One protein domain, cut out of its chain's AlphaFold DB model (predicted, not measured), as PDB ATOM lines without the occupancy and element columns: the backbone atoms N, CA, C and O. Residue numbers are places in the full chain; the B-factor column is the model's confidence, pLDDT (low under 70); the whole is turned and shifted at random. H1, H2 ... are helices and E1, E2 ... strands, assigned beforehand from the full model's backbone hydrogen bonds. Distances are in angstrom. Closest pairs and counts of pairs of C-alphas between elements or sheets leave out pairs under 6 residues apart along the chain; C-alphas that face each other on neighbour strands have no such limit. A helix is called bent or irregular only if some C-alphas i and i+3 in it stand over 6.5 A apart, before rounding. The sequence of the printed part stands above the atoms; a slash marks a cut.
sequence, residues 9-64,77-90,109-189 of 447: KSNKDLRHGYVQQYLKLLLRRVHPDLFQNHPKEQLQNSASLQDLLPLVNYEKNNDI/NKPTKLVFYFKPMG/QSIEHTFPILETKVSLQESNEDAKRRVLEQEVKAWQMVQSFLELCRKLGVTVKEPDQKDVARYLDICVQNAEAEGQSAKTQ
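AT A GLANCE: This is residues 9 to 64, 77 to 90 and 109 to 189 of the 447 residues of the protein "DUF4460 domain-containing protein" of Lobosporangium transversale (UniProt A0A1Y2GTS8). A long helical hairpin, H5 and H6, reaches from one end of an elongated shape into its middle; there H1 packs on residues 143 to 153 of H5. A two-stranded antiparallel ribbon, E1 and E2, lies between the last part of H5 and H3, with most of its contacts to H3 made by E1, while short H2 and the turn into H3 make the other end. The printed part has 151 residues, in the order H1, H2, H3, H4, E1, E2, H5, H6, and the class is mostly helix. It is only just compact, close to loose, with a radius of gyration of the C-alphas of 17.6 A, and spans 64 by 33 by 25 A.

IN THESE COORDINATES: Find C-alpha 9 at (195.880, 105.266, 217.645); from there H1, residues 9 to 30, runs 31.3 A. It has a kink of 34 degrees near residue 24 and is only just irregular, with C-alphas 21 and 24 6.8 A apart. Next come H2, residues 32 to 35, 5.5 A, and H3, residues 39 to 56, 25.2 A. H4, residues 58 to 64, is 10.4 A long. Look for E1 at residues 80 to 86, 19.1 A, and E2 at residues 109 to 115, 19.6 A. H5, residues 128 to 155, begins at C-alpha 128 (190.651, 118.110, 232.246) and runs 40.9 A. H6, residues 162 to 188, runs 39.7 A to C-alpha 188 at (183.443, 110.057, 245.242).

HOW THE PARTS SIT: Start with H1, which touches H5 at a shallow tilt of 26 degrees, the same way; their closest C-alphas, Leu 26 and Cys 153, are 6.0 A apart. H2 touches residues 41 to 46 of H3, closest at the C-alphas of Pro 32 and Gln 42, 4.4 A. H4 is close to H1 but not clearly touching, closest at the C-alphas of Lys 12 and Glu 59, 7.0 A. E1 and E2 are antiparallel at 157 degrees; look for N 82 and O 113 at 2.8 A and N 111 and O 84 at 2.8 A. The closest C-alphas of H3 and E1, Asn 45 and Phe 84, are 5.4 A apart; those of E2 and H5, Phe 115 and Ser 148, are 6.4 A apart. H5 and H6 form a helical hairpin, a shallow tilt of 24 degrees, opposite ways, closest at the C-alphas of Leu 136 and Ala 179, 5.4 A. H3 and H6 are apart. In H5 every O i to N i+4 pair is within hydrogen-bond range; the counts are 16 of 18 in H1, 12 of 14 in H3, 22 of 23 in H6 and 1 of 3 in H4, where 3 of 4 O i to N i+3 pairs are within range, and H2 is too short for an i+4 pair.

THE WHOLE: The two C-alphas farthest apart, Asn 37 and Gln 189, are 64.3 A apart. Residues 65 to 76 are not printed, with 22.0 A between C-alphas 64 and 77, and residues 91 to 108 are not printed, with 12.4 A between C-alphas 90 and 109. The link from E2 to H5, residues 116 to 127, is long. The mean pLDDT of the printed part is 90.0; under 70 are residues 9, 61 to 64, 77, 120 to 124, 126 and 188 to 189.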
ATOM      1  N   LYS A   9     195.579 105.393 219.080       66.19
ATOM      2  CA  LYS A   9     195.880 105.266 217.645       66.19
ATOM      3  C   LYS A   9     195.573 103.863 217.118       66.19
ATOM      4  O   LYS A   9     194.977 103.749 216.053       66.19
ATOM      5  N   SER A  10     195.887 102.810 217.879       78.38
ATOM      6  CA  SER A  10     195.623 101.438 217.427       78.38
ATOM      7  C   SER A  10     194.131 101.115 217.360       78.38
ATOM      8  O   SER A  10     193.724 100.316 216.526       78.38
ATOM      9  N   ASN A  11     193.305 101.743 218.204       87.12
ATOM     10  CA  ASN A  11     191.861 101.506 218.190       87.12
ATOM     11  C   ASN A  11     191.175 102.096 216.957       87.12
ATOM     12  O   ASN A  11     190.328 101.427 216.368       87.12
ATOM     13  N   LYS A  12     191.554 103.313 216.545       88.38
ATOM     14  CA  LYS A  12     191.023 103.943 215.324       88.38
ATOM     15  C   LYS A  12     191.301 103.083 214.090       88.38
ATOM     16  O   LYS A  12     190.392 102.761 213.327       88.38
ATOM     17  N   ASP A  13     192.550 102.647 213.932       89.88
ATOM     18  CA  ASP A  13     192.953 101.808 212.799       89.88
ATOM     19  C   ASP A  13     192.201 100.469 212.790       89.88
ATOM     20  O   ASP A  13     191.760 100.003 211.739       89.88
ATOM     21  N   LEU A  14     191.989  99.880 213.971       93.12
ATOM     22  CA  LEU A  14     191.252  98.630 214.126       93.12
ATOM     23  C   LEU A  14     189.771  98.779 213.739       93.12
ATOM     24  O   LEU A  14     189.258  97.973 212.959       93.12
ATOM     25  N   ARG A  15     189.090  99.827 214.227       94.06
ATOM     26  CA  ARG A  15     187.697 100.140 213.852       94.06
ATOM     27  C   ARG A  15     187.555 100.326 212.348       94.06
ATOM     28  O   ARG A  15     186.679  99.720 211.726       94.06
ATOM     29  N   HIS A  16     188.444 101.126 211.759       93.06
ATOM     30  CA  HIS A  16     188.458 101.358 210.320       93.06
ATOM     31  C   HIS A  16     188.707 100.064 209.536       93.06
ATOM     32  O   HIS A  16     188.069  99.844 208.506       93.06
ATOM     33  N   GLY A  17     189.574  99.182 210.042       93.69
ATOM     34  CA  GLY A  17     189.832  97.862 209.469       93.69
ATOM     35  C   GLY A  17     188.569  97.006 209.359       93.69
ATOM     36  O   GLY A  17     188.247  96.544 208.262       93.69
ATOM     37  N   TYR A  18     187.814  96.861 210.456       95.50
ATOM     38  CA  TYR A  18     186.549  96.114 210.454       95.50
ATOM     39  C   TYR A  18     185.559  96.687 209.444       95.50
ATOM     40  O   TYR A  18     185.014  95.974 208.607       95.50
ATOM     41  N   VAL A  19     185.369  97.999 209.477       95.88
ATOM     42  CA  VAL A  19     184.474  98.695 208.558       95.88
ATOM     43  C   VAL A  19     184.851  98.451 207.092       95.88
ATOM     44  O   VAL A  19     184.009  98.042 206.292       95.88
ATOM     45  N   GLN A  20     186.115  98.678 206.722       94.94
ATOM     46  CA  GLN A  20     186.580  98.570 205.337       94.94
ATOM     47  C   GLN A  20     186.468  97.141 204.802       94.94
ATOM     48  O   GLN A  20     186.111  96.948 203.635       94.94
ATOM     49  N   GLN A  21     186.712  96.142 205.657       96.06
ATOM     50  CA  GLN A  21     186.582  94.729 205.309       96.06
ATOM     51  C   GLN A  21     185.174  94.391 204.796       96.06
ATOM     52  O   GLN A  21     185.039  93.668 203.806       96.06
ATOM     53  N   TYR A  22     184.129  94.937 205.426       97.81
ATOM     54  CA  TYR A  22     182.737  94.633 205.078       97.81
ATOM     55  C   TYR A  22     182.093  95.655 204.137       97.81
ATOM     56  O   TYR A  22     181.174  95.300 203.398       97.81
ATOM     57  N   LEU A  23     182.608  96.887 204.066       96.75
ATOM     58  CA  LEU A  23     182.060  97.952 203.220       96.75
ATOM     59  C   LEU A  23     181.987  97.557 201.745       96.75
ATOM     60  O   LEU A  23     180.962  97.757 201.099       96.75
ATOM     61  N   LYS A  24     183.036  96.929 201.206       95.50
ATOM     62  CA  LYS A  24     183.030  96.476 199.806       95.50
ATOM     63  C   LYS A  24     181.951  95.421 199.539       95.50
ATOM     64  O   LYS A  24     181.371  95.397 198.455       95.50
ATOM     65  N   LEU A  25     181.697  94.539 200.506       96.69
ATOM     66  CA  LEU A  25     180.690  93.482 200.395       96.69
ATOM     67  C   LEU A  25     179.276  94.052 200.503       96.69
ATOM     68  O   LEU A  25     178.416  93.688 199.706       96.69
ATOM     69  N   LEU A  26     179.070  94.994 201.426       97.62
ATOM     70  CA  LEU A  26     177.835  95.759 201.550       97.62
ATOM     71  C   LEU A  26     177.513  96.487 200.241       97.62
ATOM     72  O   LEU A  26     176.437  96.289 199.684       97.62
ATOM     73  N   LEU A  27     178.465  97.261 199.703       96.81
ATOM     74  CA  LEU A  27     178.280  98.006 198.455       96.81
ATOM     75  C   LEU A  27     177.873  97.087 197.304       96.81
ATOM     76  O   LEU A  27     176.979  97.431 196.547       96.81
ATOM     77  N   ARG A  28     178.447  95.884 197.208       96.19
ATOM     78  CA  ARG A  28     178.052  94.887 196.199       96.19
ATOM     79  C   ARG A  28     176.621  94.368 196.343       96.19
ATOM     80  O   ARG A  28     176.127  93.783 195.389       96.19
ATOM     81  N   ARG A  29     175.975  94.518 197.501       96.31
ATOM     82  CA  ARG A  29     174.586  94.089 197.730       96.31
ATOM     83  C   ARG A  29     173.570  95.197 197.488       96.31
ATOM     84  O   ARG A  29     172.470  94.905 197.033       96.31
ATOM     85  N   VAL A  30     173.944  96.441 197.776       97.56
ATOM     86  CA  VAL A  30     173.028  97.593 197.731       97.56
ATOM     87  C   VAL A  30     173.383  98.608 196.647       97.56
ATOM     88  O   VAL A  30     172.809  99.692 196.618       97.56
ATOM     89  N   HIS A  31     174.332  98.298 195.756       97.25
ATOM     90  CA  HIS A  31     174.764  99.250 194.735       97.25
ATOM     91  C   HIS A  31     173.568  99.727 193.894       97.25
ATOM     92  O   HIS A  31     172.804  98.880 193.423       97.25
ATOM     93  N   PRO A  32     173.411 101.042 193.649       96.94
ATOM     94  CA  PRO A  32     172.303 101.576 192.857       96.94
ATOM     95  C   PRO A  32     172.221 100.940 191.459       96.94
ATOM     96  O   PRO A  32     171.130 100.666 190.969       96.94
ATOM     97  N   ASP A  33     173.358 100.600 190.847       96.06
ATOM     98  CA  ASP A  33     173.384  99.967 189.518       96.06
ATOM     99  C   ASP A  33     172.771  98.556 189.473       96.06
ATOM    100  O   ASP A  33     172.491  98.049 188.391       96.06
ATOM    101  N   LEU A  34     172.516  97.909 190.615       95.00
ATOM    102  CA  LEU A  34     171.791  96.629 190.649       95.00
ATOM    103  C   LEU A  34     170.277  96.799 190.434       95.00
ATOM    104  O   LEU A  34     169.560  95.811 190.226       95.00
ATOM    105  N   PHE A  35     169.801  98.047 190.480       95.69
ATOM    106  CA  PHE A  35     168.401  98.456 190.457       95.69
ATOM    107  C   PHE A  35     168.058  99.290 189.215       95.69
ATOM    108  O   PHE A  35     167.160 100.117 189.266       95.69
ATOM    109  N   GLN A  36     168.723  99.059 188.076       95.31
ATOM    110  CA  GLN A  36     168.451  99.789 186.822       95.31
ATOM    111  C   GLN A  36     166.977  99.732 186.381       95.31
ATOM    112  O   GLN A  36     166.458 100.702 185.842       95.31
ATOM    113  N   ASN A  37     166.280  98.630 186.677       94.38
ATOM    114  CA  ASN A  37     164.854  98.459 186.365       94.38
ATOM    115  C   ASN A  37     163.916  99.006 187.465       94.38
ATOM    116  O   ASN A  37     162.701  98.853 187.373       94.38
ATOM    117  N   HIS A  38     164.474  99.603 188.521       95.81
ATOM    118  CA  HIS A  38     163.804  99.988 189.764       95.81
ATOM    119  C   HIS A  38     164.308 101.379 190.217       95.81
ATOM    120  O   HIS A  38     165.104 101.489 191.155       95.81
ATOM    121  N   PRO A  39     163.903 102.468 189.528       95.31
ATOM    122  CA  PRO A  39     164.512 103.789 189.700       95.31
ATOM    123  C   PRO A  39     164.294 104.397 191.094       95.31
ATOM    124  O   PRO A  39     165.132 105.163 191.569       95.31
ATOM    125  N   LYS A  40     163.193 104.055 191.780       97.56
ATOM    126  CA  LYS A  40     162.920 104.549 193.141       97.56
ATOM    127  C   LYS A  40     163.895 103.935 194.145       97.56
ATOM    128  O   LYS A  40     164.466 104.637 194.974       97.56
ATOM    129  N   GLU A  41     164.114 102.634 194.035       97.00
ATOM    130  CA  GLU A  41     165.022 101.842 194.855       97.00
ATOM    131  C   GLU A  41     166.479 102.236 194.587       97.00
ATOM    132  O   GLU A  41     167.260 102.409 195.523       97.00
ATOM    133  N   GLN A  42     166.825 102.469 193.316       97.19
ATOM    134  CA  GLN A  42     168.119 103.009 192.909       97.19
ATOM    135  C   GLN A  42     168.407 104.359 193.581       97.19
ATOM    136  O   GLN A  42     169.478 104.537 194.171       97.19
ATOM    137  N   LEU A  43     167.457 105.299 193.515       96.94
ATOM    138  CA  LEU A  43     167.598 106.623 194.120       96.94
ATOM    139  C   LEU A  43     167.717 106.531 195.648       96.94
ATOM    140  O   LEU A  43     168.602 107.160 196.227       96.94
ATOM    141  N   GLN A  44     166.892 105.700 196.292       98.00
ATOM    142  CA  GLN A  44     166.929 105.513 197.744       98.00
ATOM    143  C   GLN A  44     168.258 104.909 198.220       98.00
ATOM    144  O   GLN A  44     168.813 105.357 199.226       98.00
ATOM    145  N   ASN A  45     168.795 103.922 197.498       97.69
ATOM    146  CA  ASN A  45     170.097 103.342 197.816       97.69
ATOM    147  C   ASN A  45     171.224 104.349 197.612       97.69
ATOM    148  O   ASN A  45     172.126 104.420 198.441       97.69
ATOM    149  N   SER A  46     171.170 105.146 196.541       97.50
ATOM    150  CA  SER A  46     172.146 106.212 196.305       97.50
ATOM    151  C   SER A  46     172.152 107.224 197.454       97.50
ATOM    152  O   SER A  46     173.210 107.472 198.030       97.50
ATOM    153  N   ALA A  47     170.978 107.723 197.855       96.50
ATOM    154  CA  ALA A  47     170.836 108.647 198.980       96.50
ATOM    155  C   ALA A  47     171.346 108.029 200.293       96.50
ATOM    156  O   ALA A  47     172.202 108.598 200.965       96.50
ATOM    157  N   SER A  48     170.920 106.803 200.607       97.19
ATOM    158  CA  SER A  48     171.329 106.129 201.846       97.19
ATOM    159  C   SER A  48     172.831 105.815 201.877       97.19
ATOM    160  O   SER A  48     173.440 105.832 202.944       97.19
ATOM    161  N   LEU A  49     173.463 105.564 200.724       96.62
ATOM    162  CA  LEU A  49     174.919 105.427 200.625       96.62
ATOM    163  C   LEU A  49     175.644 106.766 200.800       96.62
ATOM    164  O   LEU A  49     176.692 106.793 201.447       96.62
ATOM    165  N   GLN A  50     175.104 107.862 200.259       94.62
ATOM    166  CA  GLN A  50     175.652 109.205 200.476       94.62
ATOM    167  C   GLN A  50     175.630 109.591 201.957       94.62
ATOM    168  O   GLN A  50     176.592 110.195 202.424       94.62
ATOM    169  N   ASP A  51     174.606 109.173 202.700       92.75
ATOM    170  CA  ASP A  51     174.513 109.402 204.144       92.75
ATOM    171  C   ASP A  51     175.387 108.431 204.958       92.75
ATOM    172  O   ASP A  51     175.976 108.811 205.973       92.75
ATOM    173  N   LEU A  52     175.527 107.176 204.512       94.75
ATOM    174  CA  LEU A  52     176.331 106.160 205.194       94.75
ATOM    175  C   LEU A  52     177.836 106.446 205.112       94.75
ATOM    176  O   LEU A  52     178.554 106.306 206.102       94.75
ATOM    177  N   LEU A  53     178.346 106.814 203.932       92.44
ATOM    178  CA  LEU A  53     179.789 106.927 203.696       92.44
ATOM    179  C   LEU A  53     180.493 107.938 204.626       92.44
ATOM    180  O   LEU A  53     181.581 107.611 205.109       92.44
ATOM    181  N   PRO A  54     179.929 109.123 204.928       90.31
ATOM    182  CA  PRO A  54     180.491 110.043 205.912       90.31
ATOM    183  C   PRO A  54     180.502 109.482 207.336       90.31
ATOM    184  O   PRO A  54     181.491 109.681 208.040       90.31
ATOM    185  N   LEU A  55     179.450 108.763 207.753       89.00
ATOM    186  CA  LEU A  55     179.362 108.151 209.089       89.00
ATOM    187  C   LEU A  55     180.456 107.098 209.282       89.00
ATOM    188  O   LEU A  55     181.134 107.047 210.304       89.00
ATOM    189  N   VAL A  56     180.657 106.294 208.245       88.19
ATOM    190  CA  VAL A  56     181.584 105.168 208.233       88.19
ATOM    191  C   VAL A  56     183.048 105.622 208.078       88.19
ATOM    192  O   VAL A  56     183.962 104.990 208.606       88.19
ATOM    193  N   ASN A  57     183.288 106.753 207.402       86.12
ATOM    194  CA  ASN A  57     184.618 107.361 207.244       86.12
ATOM    195  C   ASN A  57     184.907 108.497 208.240       86.12
ATOM    196  O   ASN A  57     185.915 109.193 208.100       86.12
ATOM    197  N   TYR A  58     184.047 108.686 209.242       78.94
ATOM    198  CA  TYR A  58     184.106 109.810 210.176       78.94
ATOM    199  C   TYR A  58     185.490 109.990 210.817       78.94
ATOM    200  O   TYR A  58     186.015 111.100 210.885       78.94
ATOM    201  N   GLU A  59     186.132 108.892 211.218       71.94
ATOM    202  CA  GLU A  59     187.424 108.937 211.914       71.94
ATOM    203  C   GLU A  59     188.561 109.456 211.037       71.94
ATOM    204  O   GLU A  59     189.375 110.257 211.491       71.94
ATOM    205  N   LYS A  60     188.570 109.069 209.758       75.00
ATOM    206  CA  LYS A  60     189.570 109.527 208.791       75.00
ATOM    207  C   LYS A  60     189.436 111.020 208.504       75.00
ATOM    208  O   LYS A  60     190.433 111.697 208.274       75.00
ATOM    209  N   ASN A  61     188.204 111.527 208.529       64.81
ATOM    210  CA  ASN A  61     187.914 112.921 208.224       64.81
ATOM    211  C   ASN A  61     188.224 113.848 209.411       64.81
ATOM    212  O   ASN A  61     188.654 114.978 209.198       64.81
ATOM    213  N   ASN A  62     188.072 113.391 210.660       67.44
ATOM    214  CA  ASN A  62     188.334 114.237 211.834       67.44
ATOM    215  C   ASN A  62     189.813 114.568 212.044       67.44
ATOM    216  O   ASN A  62     190.124 115.676 212.481       67.44
ATOM    217  N   ASP A  63     190.725 113.657 211.700       65.81
ATOM    218  CA  ASP A  63     192.162 113.935 211.806       65.81
ATOM    219  C   ASP A  63     192.596 115.051 210.829       65.81
ATOM    220  O   ASP A  63     193.555 115.772 211.098       65.81
ATOM    221  N   ILE A  64     191.848 115.252 209.737       59.41
ATOM    222  CA  ILE A  64     192.092 116.300 208.734       59.41
ATOM    223  C   ILE A  64     191.359 117.602 209.112       59.41
ATOM    224  O   ILE A  64     191.903 118.699 208.975       59.41
ATOM    225  N   ASN A  77     172.603 115.913 215.743       69.69
ATOM    226  CA  ASN A  77     171.651 115.605 216.822       69.69
ATOM    227  C   ASN A  77     170.433 114.741 216.474       69.69
ATOM    228  O   ASN A  77     169.534 114.630 217.305       69.69
ATOM    229  N   LYS A  78     170.375 114.098 215.303       81.56
ATOM    230  CA  LYS A  78     169.303 113.129 215.018       81.56
ATOM    231  C   LYS A  78     169.878 111.773 214.623       81.56
ATOM    232  O   LYS A  78     170.875 111.742 213.903       81.56
ATOM    233  N   PRO A  79     169.283 110.665 215.100       87.50
ATOM    234  CA  PRO A  79     169.693 109.342 214.666       87.50
ATOM    235  C   PRO A  79     169.421 109.221 213.165       87.50
ATOM    236  O   PRO A  79     168.316 109.515 212.700       87.50
ATOM    237  N   THR A  80     170.437 108.826 212.399       90.75
ATOM    238  CA  THR A  80     170.318 108.705 210.945       90.75
ATOM    239  C   THR A  80     169.648 107.378 210.616       90.75
ATOM    240  O   THR A  80     170.224 106.305 210.817       90.75
ATOM    241  N   LYS A  81     168.410 107.450 210.131       95.94
ATOM    242  CA  LYS A  81     167.648 106.305 209.632       95.94
ATOM    243  C   LYS A  81     167.953 106.122 208.148       95.94
ATOM    244  O   LYS A  81     167.660 107.006 207.351       95.94
ATOM    245  N   LEU A  82     168.532 104.979 207.797       96.81
ATOM    246  CA  LEU A  82     168.883 104.610 206.429       96.81
ATOM    247  C   LEU A  82     167.980 103.481 205.938       96.81
ATOM    248  O   LEU A  82     167.611 102.596 206.711       96.81
ATOM    249  N   VAL A  83     167.644 103.504 204.649       97.88
ATOM    250  CA  VAL A  83     166.802 102.484 204.013       97.88
ATOM    251  C   VAL A  83     167.527 101.934 202.797       97.88
ATOM    252  O   VAL A  83     167.823 102.672 201.863       97.88
ATOM    253  N   PHE A  84     167.788 100.631 202.795       98.19
ATOM    254  CA  PHE A  84     168.471  99.953 201.702       98.19
ATOM    255  C   PHE A  84     167.580  98.897 201.069       98.19
ATOM    256  O   PHE A  84     167.041  98.036 201.758       98.19
ATOM    257  N   TYR A  85     167.494  98.924 199.747       98.12
ATOM    258  CA  TYR A  85     166.950  97.849 198.941       98.12
ATOM    259  C   TYR A  85     168.062  96.874 198.550       98.12
ATOM    260  O   TYR A  85     169.164  97.278 198.173       98.12
ATOM    261  N   PHE A  86     167.778  95.580 198.620       96.62
ATOM    262  CA  PHE A  86     168.681  94.508 198.210       96.62
ATOM    263  C   PHE A  86     167.880  93.402 197.512       96.62
ATOM    264  O   PHE A  86     166.676  93.242 197.731       96.62
ATOM    265  N   LYS A  87     168.543  92.643 196.638       93.06
ATOM    266  CA  LYS A  87     167.964  91.427 196.056       93.06
ATOM    267  C   LYS A  87     168.373  90.248 196.941       93.06
ATOM    268  O   LYS A  87     169.581  90.081 197.148       93.06
ATOM    269  N   PRO A  88     167.427  89.456 197.478       89.56
ATOM    270  CA  PRO A  88     167.791  88.258 198.220       89.56
ATOM    271  C   PRO A  88     168.593  87.352 197.283       89.56
ATOM    272  O   PRO A  88     168.198  87.131 196.136       89.56
ATOM    273  N   MET A  89     169.755  86.878 197.739       83.38
ATOM    274  CA  MET A  89     170.429  85.807 197.011       83.38
ATOM    275  C   MET A  89     169.505  84.603 197.105       83.38
ATOM    276  O   MET A  89     169.179  84.190 198.211       83.38
ATOM    277  N   GLY A  90     169.017  84.119 195.961       76.50
ATOM    278  CA  GLY A  90     168.221  82.903 195.940       76.50
ATOM    279  C   GLY A  90     169.018  81.818 196.645       76.50
ATOM    280  O   GLY A  90     170.161  81.558 196.265       76.50
ATOM    281  N   GLN A 109     163.789  93.571 198.301       95.50
ATOM    282  CA  GLN A 109     163.461  93.690 199.720       95.50
ATOM    283  C   GLN A 109     164.098  94.955 200.289       95.50
ATOM    284  O   GLN A 109     165.224  95.291 199.930       95.50
ATOM    285  N   SER A 110     163.396  95.645 201.189       97.06
ATOM    286  CA  SER A 110     163.912  96.821 201.898       97.06
ATOM    287  C   SER A 110     164.306  96.484 203.331       97.06
ATOM    288  O   SER A 110     163.559  95.809 204.038       97.06
ATOM    289  N   ILE A 111     165.426  97.032 203.791       97.69
ATOM    290  CA  ILE A 111     165.849  97.029 205.191       97.69
ATOM    291  C   ILE A 111     165.984  98.462 205.664       97.69
ATOM    292  O   ILE A 111     166.679  99.274 205.057       97.69
ATOM    293  N   GLU A 112     165.354  98.736 206.795       97.44
ATOM    294  CA  GLU A 112     165.541  99.961 207.546       97.44
ATOM    295  C   GLU A 112     166.547  99.723 208.676       97.44
ATOM    296  O   GLU A 112     166.459  98.734 209.409       97.44
ATOM    297  N   HIS A 113     167.510 100.631 208.825       97.25
ATOM    298  CA  HIS A 113     168.507 100.556 209.885       97.25
ATOM    299  C   HIS A 113     168.848 101.941 210.426       97.25
ATOM    300  O   HIS A 113     169.034 102.894 209.669       97.25
ATOM    301  N   THR A 114     168.941 102.054 211.746       96.50
ATOM    302  CA  THR A 114     169.184 103.322 212.436       96.50
ATOM    303  C   THR A 114     170.578 103.327 213.046       96.50
ATOM    304  O   THR A 114     170.915 102.454 213.846       96.50
ATOM    305  N   PHE A 115     171.385 104.323 212.680       93.56
ATOM    306  CA  PHE A 115     172.717 104.512 213.248       93.56
ATOM    307  C   PHE A 115     172.669 105.373 214.519       93.56
ATOM    308  O   PHE A 115     171.878 106.321 214.589       93.56
ATOM    309  N   PRO A 116     173.517 105.070 215.523       91.69
ATOM    310  CA  PRO A 116     173.620 105.882 216.729       91.69
ATOM    311  C   PRO A 116     174.144 107.287 216.403       91.69
ATOM    312  O   PRO A 116     174.904 107.489 215.456       91.69
ATOM    313  N   ILE A 117     173.740 108.268 217.212       86.44
ATOM    314  CA  ILE A 117     174.123 109.672 217.033       86.44
ATOM    315  C   ILE A 117     175.605 109.851 217.386       86.44
ATOM    316  O   ILE A 117     176.016 109.612 218.522       86.44
ATOM    317  N   LEU A 118     176.396 110.343 216.431       81.88
ATOM    318  CA  LEU A 118     177.773 110.784 216.663       81.88
ATOM    319  C   LEU A 118     177.777 112.281 216.988       81.88
ATOM    320  O   LEU A 118     177.807 113.135 216.105       81.88
ATOM    321  N   GLU A 119     177.737 112.616 218.274       78.88
ATOM    322  CA  GLU A 119     177.876 114.006 218.714       78.88
ATOM    323  C   GLU A 119     179.301 114.505 218.434       78.88
ATOM    324  O   GLU A 119     180.280 113.974 218.953       78.88
ATOM    325  N   THR A 120     179.421 115.515 217.569       64.62
ATOM    326  CA  THR A 120     180.715 115.986 217.036       64.62
ATOM    327  C   THR A 120     181.292 117.201 217.772       64.62
ATOM    328  O   THR A 120     182.394 117.640 217.456       64.62
ATOM    329  N   LYS A 121     180.559 117.819 218.703       67.38
ATOM    330  CA  LYS A 121     180.987 119.082 219.326       67.38
ATOM    331  C   LYS A 121     181.405 118.849 220.775       67.38
ATOM    332  O   LYS A 121     180.596 118.989 221.682       67.38
ATOM    333  N   VAL A 122     182.684 118.544 220.979       62.31
ATOM    334  CA  VAL A 122     183.327 118.738 222.283       62.31
ATOM    335  C   VAL A 122     183.819 120.183 222.322       62.31
ATOM    336  O   VAL A 122     184.703 120.558 221.554       62.31
ATOM    337  N   SER A 123     183.209 121.015 223.166       66.81
ATOM    338  CA  SER A 123     183.723 122.363 223.423       66.81
ATOM    339  C   SER A 123     185.057 122.253 224.168       66.81
ATOM    340  O   SER A 123     185.139 121.561 225.181       66.81
ATOM    341  N   LEU A 124     186.100 122.915 223.662       61.91
ATOM    342  CA  LEU A 124     187.484 122.839 224.162       61.91
ATOM    343  C   LEU A 124     187.726 123.589 225.488       61.91
ATOM    344  O   LEU A 124     188.862 123.638 225.949       61.91
ATOM    345  N   GLN A 125     186.703 124.191 226.098       73.44
ATOM    346  CA  GLN A 125     186.855 125.023 227.303       73.44
ATOM    347  C   GLN A 125     186.599 124.302 228.634       73.44
ATOM    348  O   GLN A 125     186.512 124.950 229.673       73.44
ATOM    349  N   GLU A 126     186.476 122.978 228.636       65.38
ATOM    350  CA  GLU A 126     186.088 122.240 229.840       65.38
ATOM    351  C   GLU A 126     187.259 121.653 230.624       65.38
ATOM    352  O   GLU A 126     188.378 121.526 230.125       65.38
ATOM    353  N   SER A 127     186.987 121.336 231.894       78.88
ATOM    354  CA  SER A 127     187.967 120.798 232.833       78.88
ATOM    355  C   SER A 127     188.634 119.524 232.286       78.88
ATOM    356  O   SER A 127     188.059 118.785 231.487       78.88
ATOM    357  N   ASN A 128     189.864 119.250 232.732       83.44
ATOM    358  CA  ASN A 128     190.651 118.110 232.246       83.44
ATOM    359  C   ASN A 128     189.943 116.751 232.478       83.44
ATOM    360  O   ASN A 128     190.069 115.836 231.666       83.44
ATOM    361  N   GLU A 129     189.151 116.632 233.550       86.50
ATOM    362  CA  GLU A 129     188.392 115.413 233.872       86.50
ATOM    363  C   GLU A 129     187.152 115.245 232.976       86.50
ATOM    364  O   GLU A 129     186.912 114.158 232.442       86.50
ATOM    365  N   ASP A 130     186.405 116.325 232.722       84.94
ATOM    366  CA  ASP A 130     185.252 116.290 231.811       84.94
ATOM    367  C   ASP A 130     185.685 115.968 230.375       84.94
ATOM    368  O   ASP A 130     185.030 115.194 229.669       84.94
ATOM    369  N   ALA A 131     186.839 116.494 229.955       86.19
ATOM    370  CA  ALA A 131     187.435 116.183 228.663       86.19
ATOM    371  C   ALA A 131     187.736 114.681 228.526       86.19
ATOM    372  O   ALA A 131     187.391 114.067 227.513       86.19
ATOM    373  N   LYS A 132     188.322 114.061 229.557       87.75
ATOM    374  CA  LYS A 132     188.631 112.625 229.564       87.75
ATOM    375  C   LYS A 132     187.368 111.767 229.488       87.75
ATOM    376  O   LYS A 132     187.317 110.823 228.697       87.75
ATOM    377  N   ARG A 133     186.330 112.121 230.253       89.19
ATOM    378  CA  ARG A 133     185.033 111.436 230.204       89.19
ATOM    379  C   ARG A 133     184.416 111.500 228.806       89.19
ATOM    380  O   ARG A 133     183.990 110.476 228.280       89.19
ATOM    381  N   ARG A 134     184.432 112.673 228.169       87.56
ATOM    382  CA  ARG A 134     183.915 112.847 226.802       87.56
ATOM    383  C   ARG A 134     184.674 112.032 225.768       87.56
ATOM    384  O   ARG A 134     184.049 111.480 224.869       87.56
ATOM    385  N   VAL A 135     185.997 111.929 225.895       89.19
ATOM    386  CA  VAL A 135     186.804 111.074 225.012       89.19
ATOM    387  C   VAL A 135     186.370 109.612 225.135       89.19
ATOM    388  O   VAL A 135     186.204 108.941 224.118       89.19
ATOM    389  N   LEU A 136     186.120 109.121 226.352       91.12
ATOM    390  CA  LEU A 136     185.627 107.756 226.560       91.12
ATOM    391  C   LEU A 136     184.209 107.555 226.017       91.12
ATOM    392  O   LEU A 136     183.954 106.564 225.336       91.12
ATOM    393  N   GLU A 137     183.299 108.501 226.249       91.62
ATOM    394  CA  GLU A 137     181.944 108.458 225.683       91.62
ATOM    395  C   GLU A 137     181.971 108.475 224.145       91.62
ATOM    396  O   GLU A 137     181.217 107.749 223.493       91.62
ATOM    397  N   GLN A 138     182.879 109.247 223.544       90.12
ATOM    398  CA  GLN A 138     183.083 109.271 222.098       90.12
ATOM    399  C   GLN A 138     183.624 107.934 221.573       90.12
ATOM    400  O   GLN A 138     183.171 107.461 220.531       90.12
ATOM    401  N   GLU A 139     184.550 107.300 222.294       91.44
ATOM    402  CA  GLU A 139     185.061 105.967 221.962       91.44
ATOM    403  C   GLU A 139     183.954 104.903 222.029       91.44
ATOM    404  O   GLU A 139     183.847 104.079 221.117       91.44
ATOM    405  N   VAL A 140     183.080 104.952 223.045       94.19
ATOM    406  CA  VAL A 140     181.893 104.082 223.136       94.19
ATOM    407  C   VAL A 140     181.002 104.269 221.907       94.19
ATOM    408  O   VAL A 140     180.677 103.292 221.232       94.19
ATOM    409  N   LYS A 141     180.659 105.516 221.559       92.62
ATOM    410  CA  LYS A 141     179.823 105.822 220.384       92.62
ATOM    411  C   LYS A 141     180.468 105.351 219.074       92.62
ATOM    412  O   LYS A 141     179.774 104.834 218.198       92.62
ATOM    413  N   ALA A 142     181.788 105.477 218.936       92.31
ATOM    414  CA  ALA A 142     182.515 104.998 217.761       92.31
ATOM    415  C   ALA A 142     182.420 103.470 217.612       92.31
ATOM    416  O   ALA A 142     182.130 102.974 216.523       92.31
ATOM    417  N   TRP A 143     182.591 102.712 218.700       95.38
ATOM    418  CA  TRP A 143     182.423 101.255 218.675       95.38
ATOM    419  C   TRP A 143     180.968 100.818 218.465       95.38
ATOM    420  O   TRP A 143     180.728  99.866 217.723       95.38
ATOM    421  N   GLN A 144     179.993 101.543 219.022       95.50
ATOM    422  CA  GLN A 144     178.569 101.320 218.732       95.50
ATOM    423  C   GLN A 144     178.253 101.514 217.245       95.50
ATOM    424  O   GLN A 144     177.477 100.748 216.677       95.50
ATOM    425  N   MET A 145     178.869 102.504 216.589       95.19
ATOM    426  CA  MET A 145     178.722 102.708 215.146       95.19
ATOM    427  C   MET A 145     179.255 101.506 214.357       95.19
ATOM    428  O   MET A 145     178.552 101.003 213.482       95.19
ATOM    429  N   VAL A 146     180.441 100.992 214.705       96.38
ATOM    430  CA  VAL A 146     181.006  99.793 214.059       96.38
ATOM    431  C   VAL A 146     180.092  98.582 214.261       96.38
ATOM    432  O   VAL A 146     179.791  97.876 213.301       96.38
ATOM    433  N   GLN A 147     179.591  98.361 215.478       97.38
ATOM    434  CA  GLN A 147     178.660  97.266 215.763       97.38
ATOM    435  C   GLN A 147     177.362  97.392 214.950       97.38
ATOM    436  O   GLN A 147     176.928  96.424 214.328       97.38
ATOM    437  N   SER A 148     176.776  98.591 214.915       96.75
ATOM    438  CA  SER A 148     175.574  98.902 214.137       96.75
ATOM    439  C   SER A 148     175.803  98.667 212.637       96.75
ATOM    440  O   SER A 148     174.957  98.089 211.954       96.75
ATOM    441  N   PHE A 149     176.982  99.023 212.121       97.62
ATOM    442  CA  PHE A 149     177.373  98.762 210.738       97.62
ATOM    443  C   PHE A 149     177.484  97.261 210.421       97.62
ATOM    444  O   PHE A 149     177.004  96.815 209.375       97.62
ATOM    445  N   LEU A 150     178.076  96.460 211.314       97.75
ATOM    446  CA  LEU A 150     178.136  95.004 211.142       97.75
ATOM    447  C   LEU A 150     176.745  94.363 211.200       97.75
ATOM    448  O   LEU A 150     176.440  93.459 210.421       97.75
ATOM    449  N   GLU A 151     175.867  94.866 212.067       97.81
ATOM    450  CA  GLU A 151     174.480  94.414 212.127       97.81
ATOM    451  C   GLU A 151     173.734  94.705 210.816       97.81
ATOM    452  O   GLU A 151     173.047  93.821 210.298       97.81
ATOM    453  N   LEU A 152     173.922  95.899 210.241       97.75
ATOM    454  CA  LEU A 152     173.396  96.250 208.920       97.75
ATOM    455  C   LEU A 152     173.910  95.288 207.839       97.75
ATOM    456  O   LEU A 152     173.118  94.782 207.043       97.75
ATOM    457  N   CYS A 153     175.216  94.996 207.829       97.88
ATOM    458  CA  CYS A 153     175.807  94.033 206.897       97.88
ATOM    459  C   CYS A 153     175.101  92.672 206.991       97.88
ATOM    460  O   CYS A 153     174.681  92.122 205.972       97.88
ATOM    461  N   ARG A 154     174.900  92.163 208.212       97.19
ATOM    462  CA  ARG A 154     174.210  90.890 208.451       97.19
ATOM    463  C   ARG A 154     172.759  90.919 207.966       97.19
ATOM    464  O   ARG A 154     172.337  89.973 207.308       97.19
ATOM    465  N   LYS A 155     172.010  91.994 208.248       96.75
ATOM    466  CA  LYS A 155     170.622  92.154 207.772       96.75
ATOM    467  C   LYS A 155     170.551  92.099 206.243       96.75
ATOM    468  O   LYS A 155     169.678  91.434 205.706       96.75
ATOM    469  N   LEU A 156     171.516  92.704 205.547       96.38
ATOM    470  CA  LEU A 156     171.630  92.686 204.080       96.38
ATOM    471  C   LEU A 156     172.188  91.366 203.507       96.38
ATOM    472  O   LEU A 156     172.534  91.277 202.321       96.38
ATOM    473  N   GLY A 157     172.318  90.336 204.346       95.69
ATOM    474  CA  GLY A 157     172.805  89.012 203.976       95.69
ATOM    475  C   GLY A 157     174.298  88.968 203.644       95.69
ATOM    476  O   GLY A 157     174.725  88.077 202.907       95.69
ATOM    477  N   VAL A 158     175.091  89.939 204.108       96.69
ATOM    478  CA  VAL A 158     176.556  89.868 204.060       96.69
ATOM    479  C   VAL A 158     177.025  88.984 205.211       96.69
ATOM    480  O   VAL A 158     176.703  89.239 206.371       96.69
ATOM    481  N   THR A 159     177.807  87.951 204.904       96.88
ATOM    482  CA  THR A 159     178.367  87.042 205.909       96.88
ATOM    483  C   THR A 159     179.429  87.760 206.744       96.88
ATOM    484  O   THR A 159     180.576  87.912 206.318       96.88
ATOM    485  N   VAL A 160     179.045  88.214 207.937       97.69
ATOM    486  CA  VAL A 160     179.969  88.753 208.942       97.69
ATOM    487  C   VAL A 160     180.602  87.588 209.695       97.69
ATOM    488  O   VAL A 160     179.898  86.684 210.143       97.69
ATOM    489  N   LYS A 161     181.931  87.585 209.819       97.69
ATOM    490  CA  LYS A 161     182.645  86.530 210.544       97.69
ATOM    491  C   LYS A 161     182.301  86.612 212.033       97.69
ATOM    492  O   LYS A 161     182.367  87.688 212.622       97.69
ATOM    493  N   GLU A 162     181.978  85.476 212.654       97.44
ATOM    494  CA  GLU A 162     181.680  85.439 214.093       97.44
ATOM    495  C   GLU A 162     182.803  85.993 214.989       97.44
ATOM    496  O   GLU A 162     182.468  86.701 215.940       97.44
ATOM    497  N   PRO A 163     184.103  85.714 214.735       97.25
ATOM    498  CA  PRO A 163     185.189  86.301 215.518       97.25
ATOM    499  C   PRO A 163     185.150  87.831 215.519       97.25
ATOM    500  O   PRO A 163     185.147  88.428 216.589       97.25
ATOM    501  N   ASP A 164     184.994  88.454 214.350       97.25
ATOM    502  CA  ASP A 164     184.948  89.913 214.211       97.25
ATOM    503  C   ASP A 164     183.777  90.514 215.011       97.25
ATOM    504  O   ASP A 164     183.931  91.524 215.695       97.25
ATOM    505  N   GLN A 165     182.605  89.868 214.982       96.88
ATOM    506  CA  GLN A 165     181.443  90.301 215.764       96.88
ATOM    507  C   GLN A 165     181.698  90.196 217.276       96.88
ATOM    508  O   GLN A 165     181.321  91.101 218.028       96.88
ATOM    509  N   LYS A 166     182.327  89.102 217.728       97.12
ATOM    510  CA  LYS A 166     182.691  88.888 219.139       97.12
ATOM    511  C   LYS A 166     183.738  89.899 219.601       97.12
ATOM    512  O   LYS A 166     183.605  90.444 220.693       97.12
ATOM    513  N   ASP A 167     184.725  90.191 218.762       96.50
ATOM    514  CA  ASP A 167     185.777  91.158 219.061       96.50
ATOM    515  C   ASP A 167     185.206  92.571 219.183       96.50
ATOM    516  O   ASP A 167     185.433  93.229 220.197       96.50
ATOM    517  N   VAL A 168     184.394  93.022 218.220       96.88
ATOM    518  CA  VAL A 168     183.728  94.336 218.284       96.88
ATOM    519  C   VAL A 168     182.852  94.457 219.533       96.88
ATOM    520  O   VAL A 168     182.919  95.474 220.224       96.88
ATOM    521  N   ALA A 169     182.073  93.421 219.868       97.25
ATOM    522  CA  ALA A 169     181.253  93.411 221.080       97.25
ATOM    523  C   ALA A 169     182.105  93.503 222.358       97.25
ATOM    524  O   ALA A 169     181.780  94.266 223.266       97.25
ATOM    525  N   ARG A 170     183.228  92.777 222.409       96.44
ATOM    526  CA  ARG A 170     184.173  92.822 223.531       96.44
ATOM    527  C   ARG A 170     184.820  94.198 223.686       96.44
ATOM    528  O   ARG A 170     184.931  94.689 224.805       96.44
ATOM    529  N   TYR A 171     185.259  94.824 222.594       96.12
ATOM    530  CA  TYR A 171     185.840  96.170 222.646       96.12
ATOM    531  C   TYR A 171     184.826  97.210 223.108       96.12
ATOM    532  O   TYR A 171     185.169  98.072 223.916       96.12
ATOM    533  N   LEU A 172     183.581  97.101 222.644       96.00
ATOM    534  CA  LEU A 172     182.510  97.972 223.101       96.00
ATOM    535  C   LEU A 172     182.271  97.833 224.611       96.00
ATOM    536  O   LEU A 172     182.224  98.849 225.298       96.00
ATOM    537  N   ASP A 173     182.184  96.607 225.130       96.56
ATOM    538  CA  ASP A 173     182.007  96.343 226.566       96.56
ATOM    539  C   ASP A 173     183.149  96.946 227.405       96.56
ATOM    540  O   ASP A 173     182.910  97.665 228.374       96.56
ATOM    541  N   ILE A 174     184.402  96.775 226.964       95.12
ATOM    542  CA  ILE A 174     185.570  97.396 227.609       95.12
ATOM    543  C   ILE A 174     185.448  98.929 227.627       95.12
ATOM    544  O   ILE A 174     185.743  99.565 228.639       95.12
ATOM    545  N   CYS A 175     185.036  99.545 226.518       94.81
ATOM    546  CA  CYS A 175     184.852 100.995 226.445       94.81
ATOM    547  C   CYS A 175     183.744 101.485 227.388       94.81
ATOM    548  O   CYS A 175     183.938 102.504 228.051       94.81
ATOM    549  N   VAL A 176     182.626 100.758 227.483       95.44
ATOM    550  CA  VAL A 176     181.517 101.082 228.394       95.44
ATOM    551  C   VAL A 176     181.979 101.003 229.848       95.44
ATOM    552  O   VAL A 176     181.833 101.980 230.579       95.44
ATOM    553  N   GLN A 177     182.637  99.911 230.244       95.56
ATOM    554  CA  GLN A 177     183.162  99.742 231.606       95.56
ATOM    555  C   GLN A 177     184.155 100.848 231.988       95.56
ATOM    556  O   GLN A 177     184.117 101.366 233.104       95.56
ATOM    557  N   ASN A 178     185.028 101.255 231.060       92.81
ATOM    558  CA  ASN A 178     185.966 102.351 231.301       92.81
ATOM    559  C   ASN A 178     185.254 103.703 231.468       92.81
ATOM    560  O   ASN A 178     185.631 104.484 232.340       92.81
ATOM    561  N   ALA A 179     184.229 103.982 230.656       92.25
ATOM    562  CA  ALA A 179     183.441 105.207 230.773       92.25
ATOM    563  C   ALA A 179     182.675 105.271 232.110       92.25
ATOM    564  O   ALA A 179     182.644 106.316 232.761       92.25
ATOM    565  N   GLU A 180     182.110 104.146 232.557       93.81
ATOM    566  CA  GLU A 180     181.403 104.040 233.838       93.81
ATOM    567  C   GLU A 180     182.340 104.194 235.044       93.81
ATOM    568  O   GLU A 180     182.011 104.912 235.994       93.81
ATOM    569  N   ALA A 181     183.524 103.573 235.001       92.44
ATOM    570  CA  ALA A 181     184.512 103.647 236.077       92.44
ATOM    571  C   ALA A 181     184.998 105.087 236.331       92.44
ATOM    572  O   ALA A 181     185.105 105.518 237.482       92.44
ATOM    573  N   GLU A 182     185.236 105.861 235.270       90.31
ATOM    574  CA  GLU A 182     185.602 107.279 235.391       90.31
ATOM    575  C   GLU A 182     184.447 108.124 235.947       90.31
ATOM    576  O   GLU A 182     184.657 108.987 236.802       90.31
ATOM    577  N   GLY A 183     183.204 107.824 235.550       85.94
ATOM    578  CA  GLY A 183     182.013 108.492 236.084       85.94
ATOM    579  C   GLY A 183     181.808 108.284 237.593       85.94
ATOM    580  O   GLY A 183     181.303 109.179 238.276       85.94
ATOM    581  N   GLN A 184     182.218 107.133 238.135       86.00
ATOM    582  CA  GLN A 184     182.146 106.854 239.575       86.00
ATOM    583  C   GLN A 184     183.255 107.555 240.370       86.00
ATOM    584  O   GLN A 184     182.988 108.072 241.455       86.00
ATOM    585  N   SER A 185     184.475 107.639 239.826       78.81
ATOM    586  CA  SER A 185     185.604 108.315 240.487       78.81
ATOM    587  C   SER A 185     185.322 109.802 240.744       78.81
ATOM    588  O   SER A 185     185.629 110.321 241.820       78.81
ATOM    589  N   ALA A 186     184.654 110.475 239.801       72.38
ATOM    590  CA  ALA A 186     184.277 111.881 239.939       72.38
ATOM    591  C   ALA A 186     183.229 112.126 241.045       72.38
ATOM    592  O   ALA A 186     183.275 113.150 241.726       72.38
ATOM    593  N   LYS A 187     182.301 111.183 241.275       70.25
ATOM    594  CA  LYS A 187     181.276 111.317 242.328       70.25
ATOM    595  C   LYS A 187     181.849 111.158 243.736       70.25
ATOM    596  O   LYS A 187     181.377 111.825 244.653       70.25
ATOM    597  N   THR A 188     182.872 110.326 243.913       66.94
ATOM    598  CA  THR A 188     183.443 110.057 245.242       66.94
ATOM    599  C   THR A 188     184.298 111.218 245.764       66.94
ATOM    600  O   THR A 188     184.400 111.387 246.972       66.94
ATOM    601  N   GLN A 189     184.854 112.079 244.900       57.16
ATOM    602  CA  GLN A 189     185.643 113.241 245.346       57.16
ATOM    603  C   GLN A 189     184.814 114.459 245.795       57.16
ATOM    604  O   GLN A 189     185.357 115.355 246.438       57.16
TER     605      GLN A 189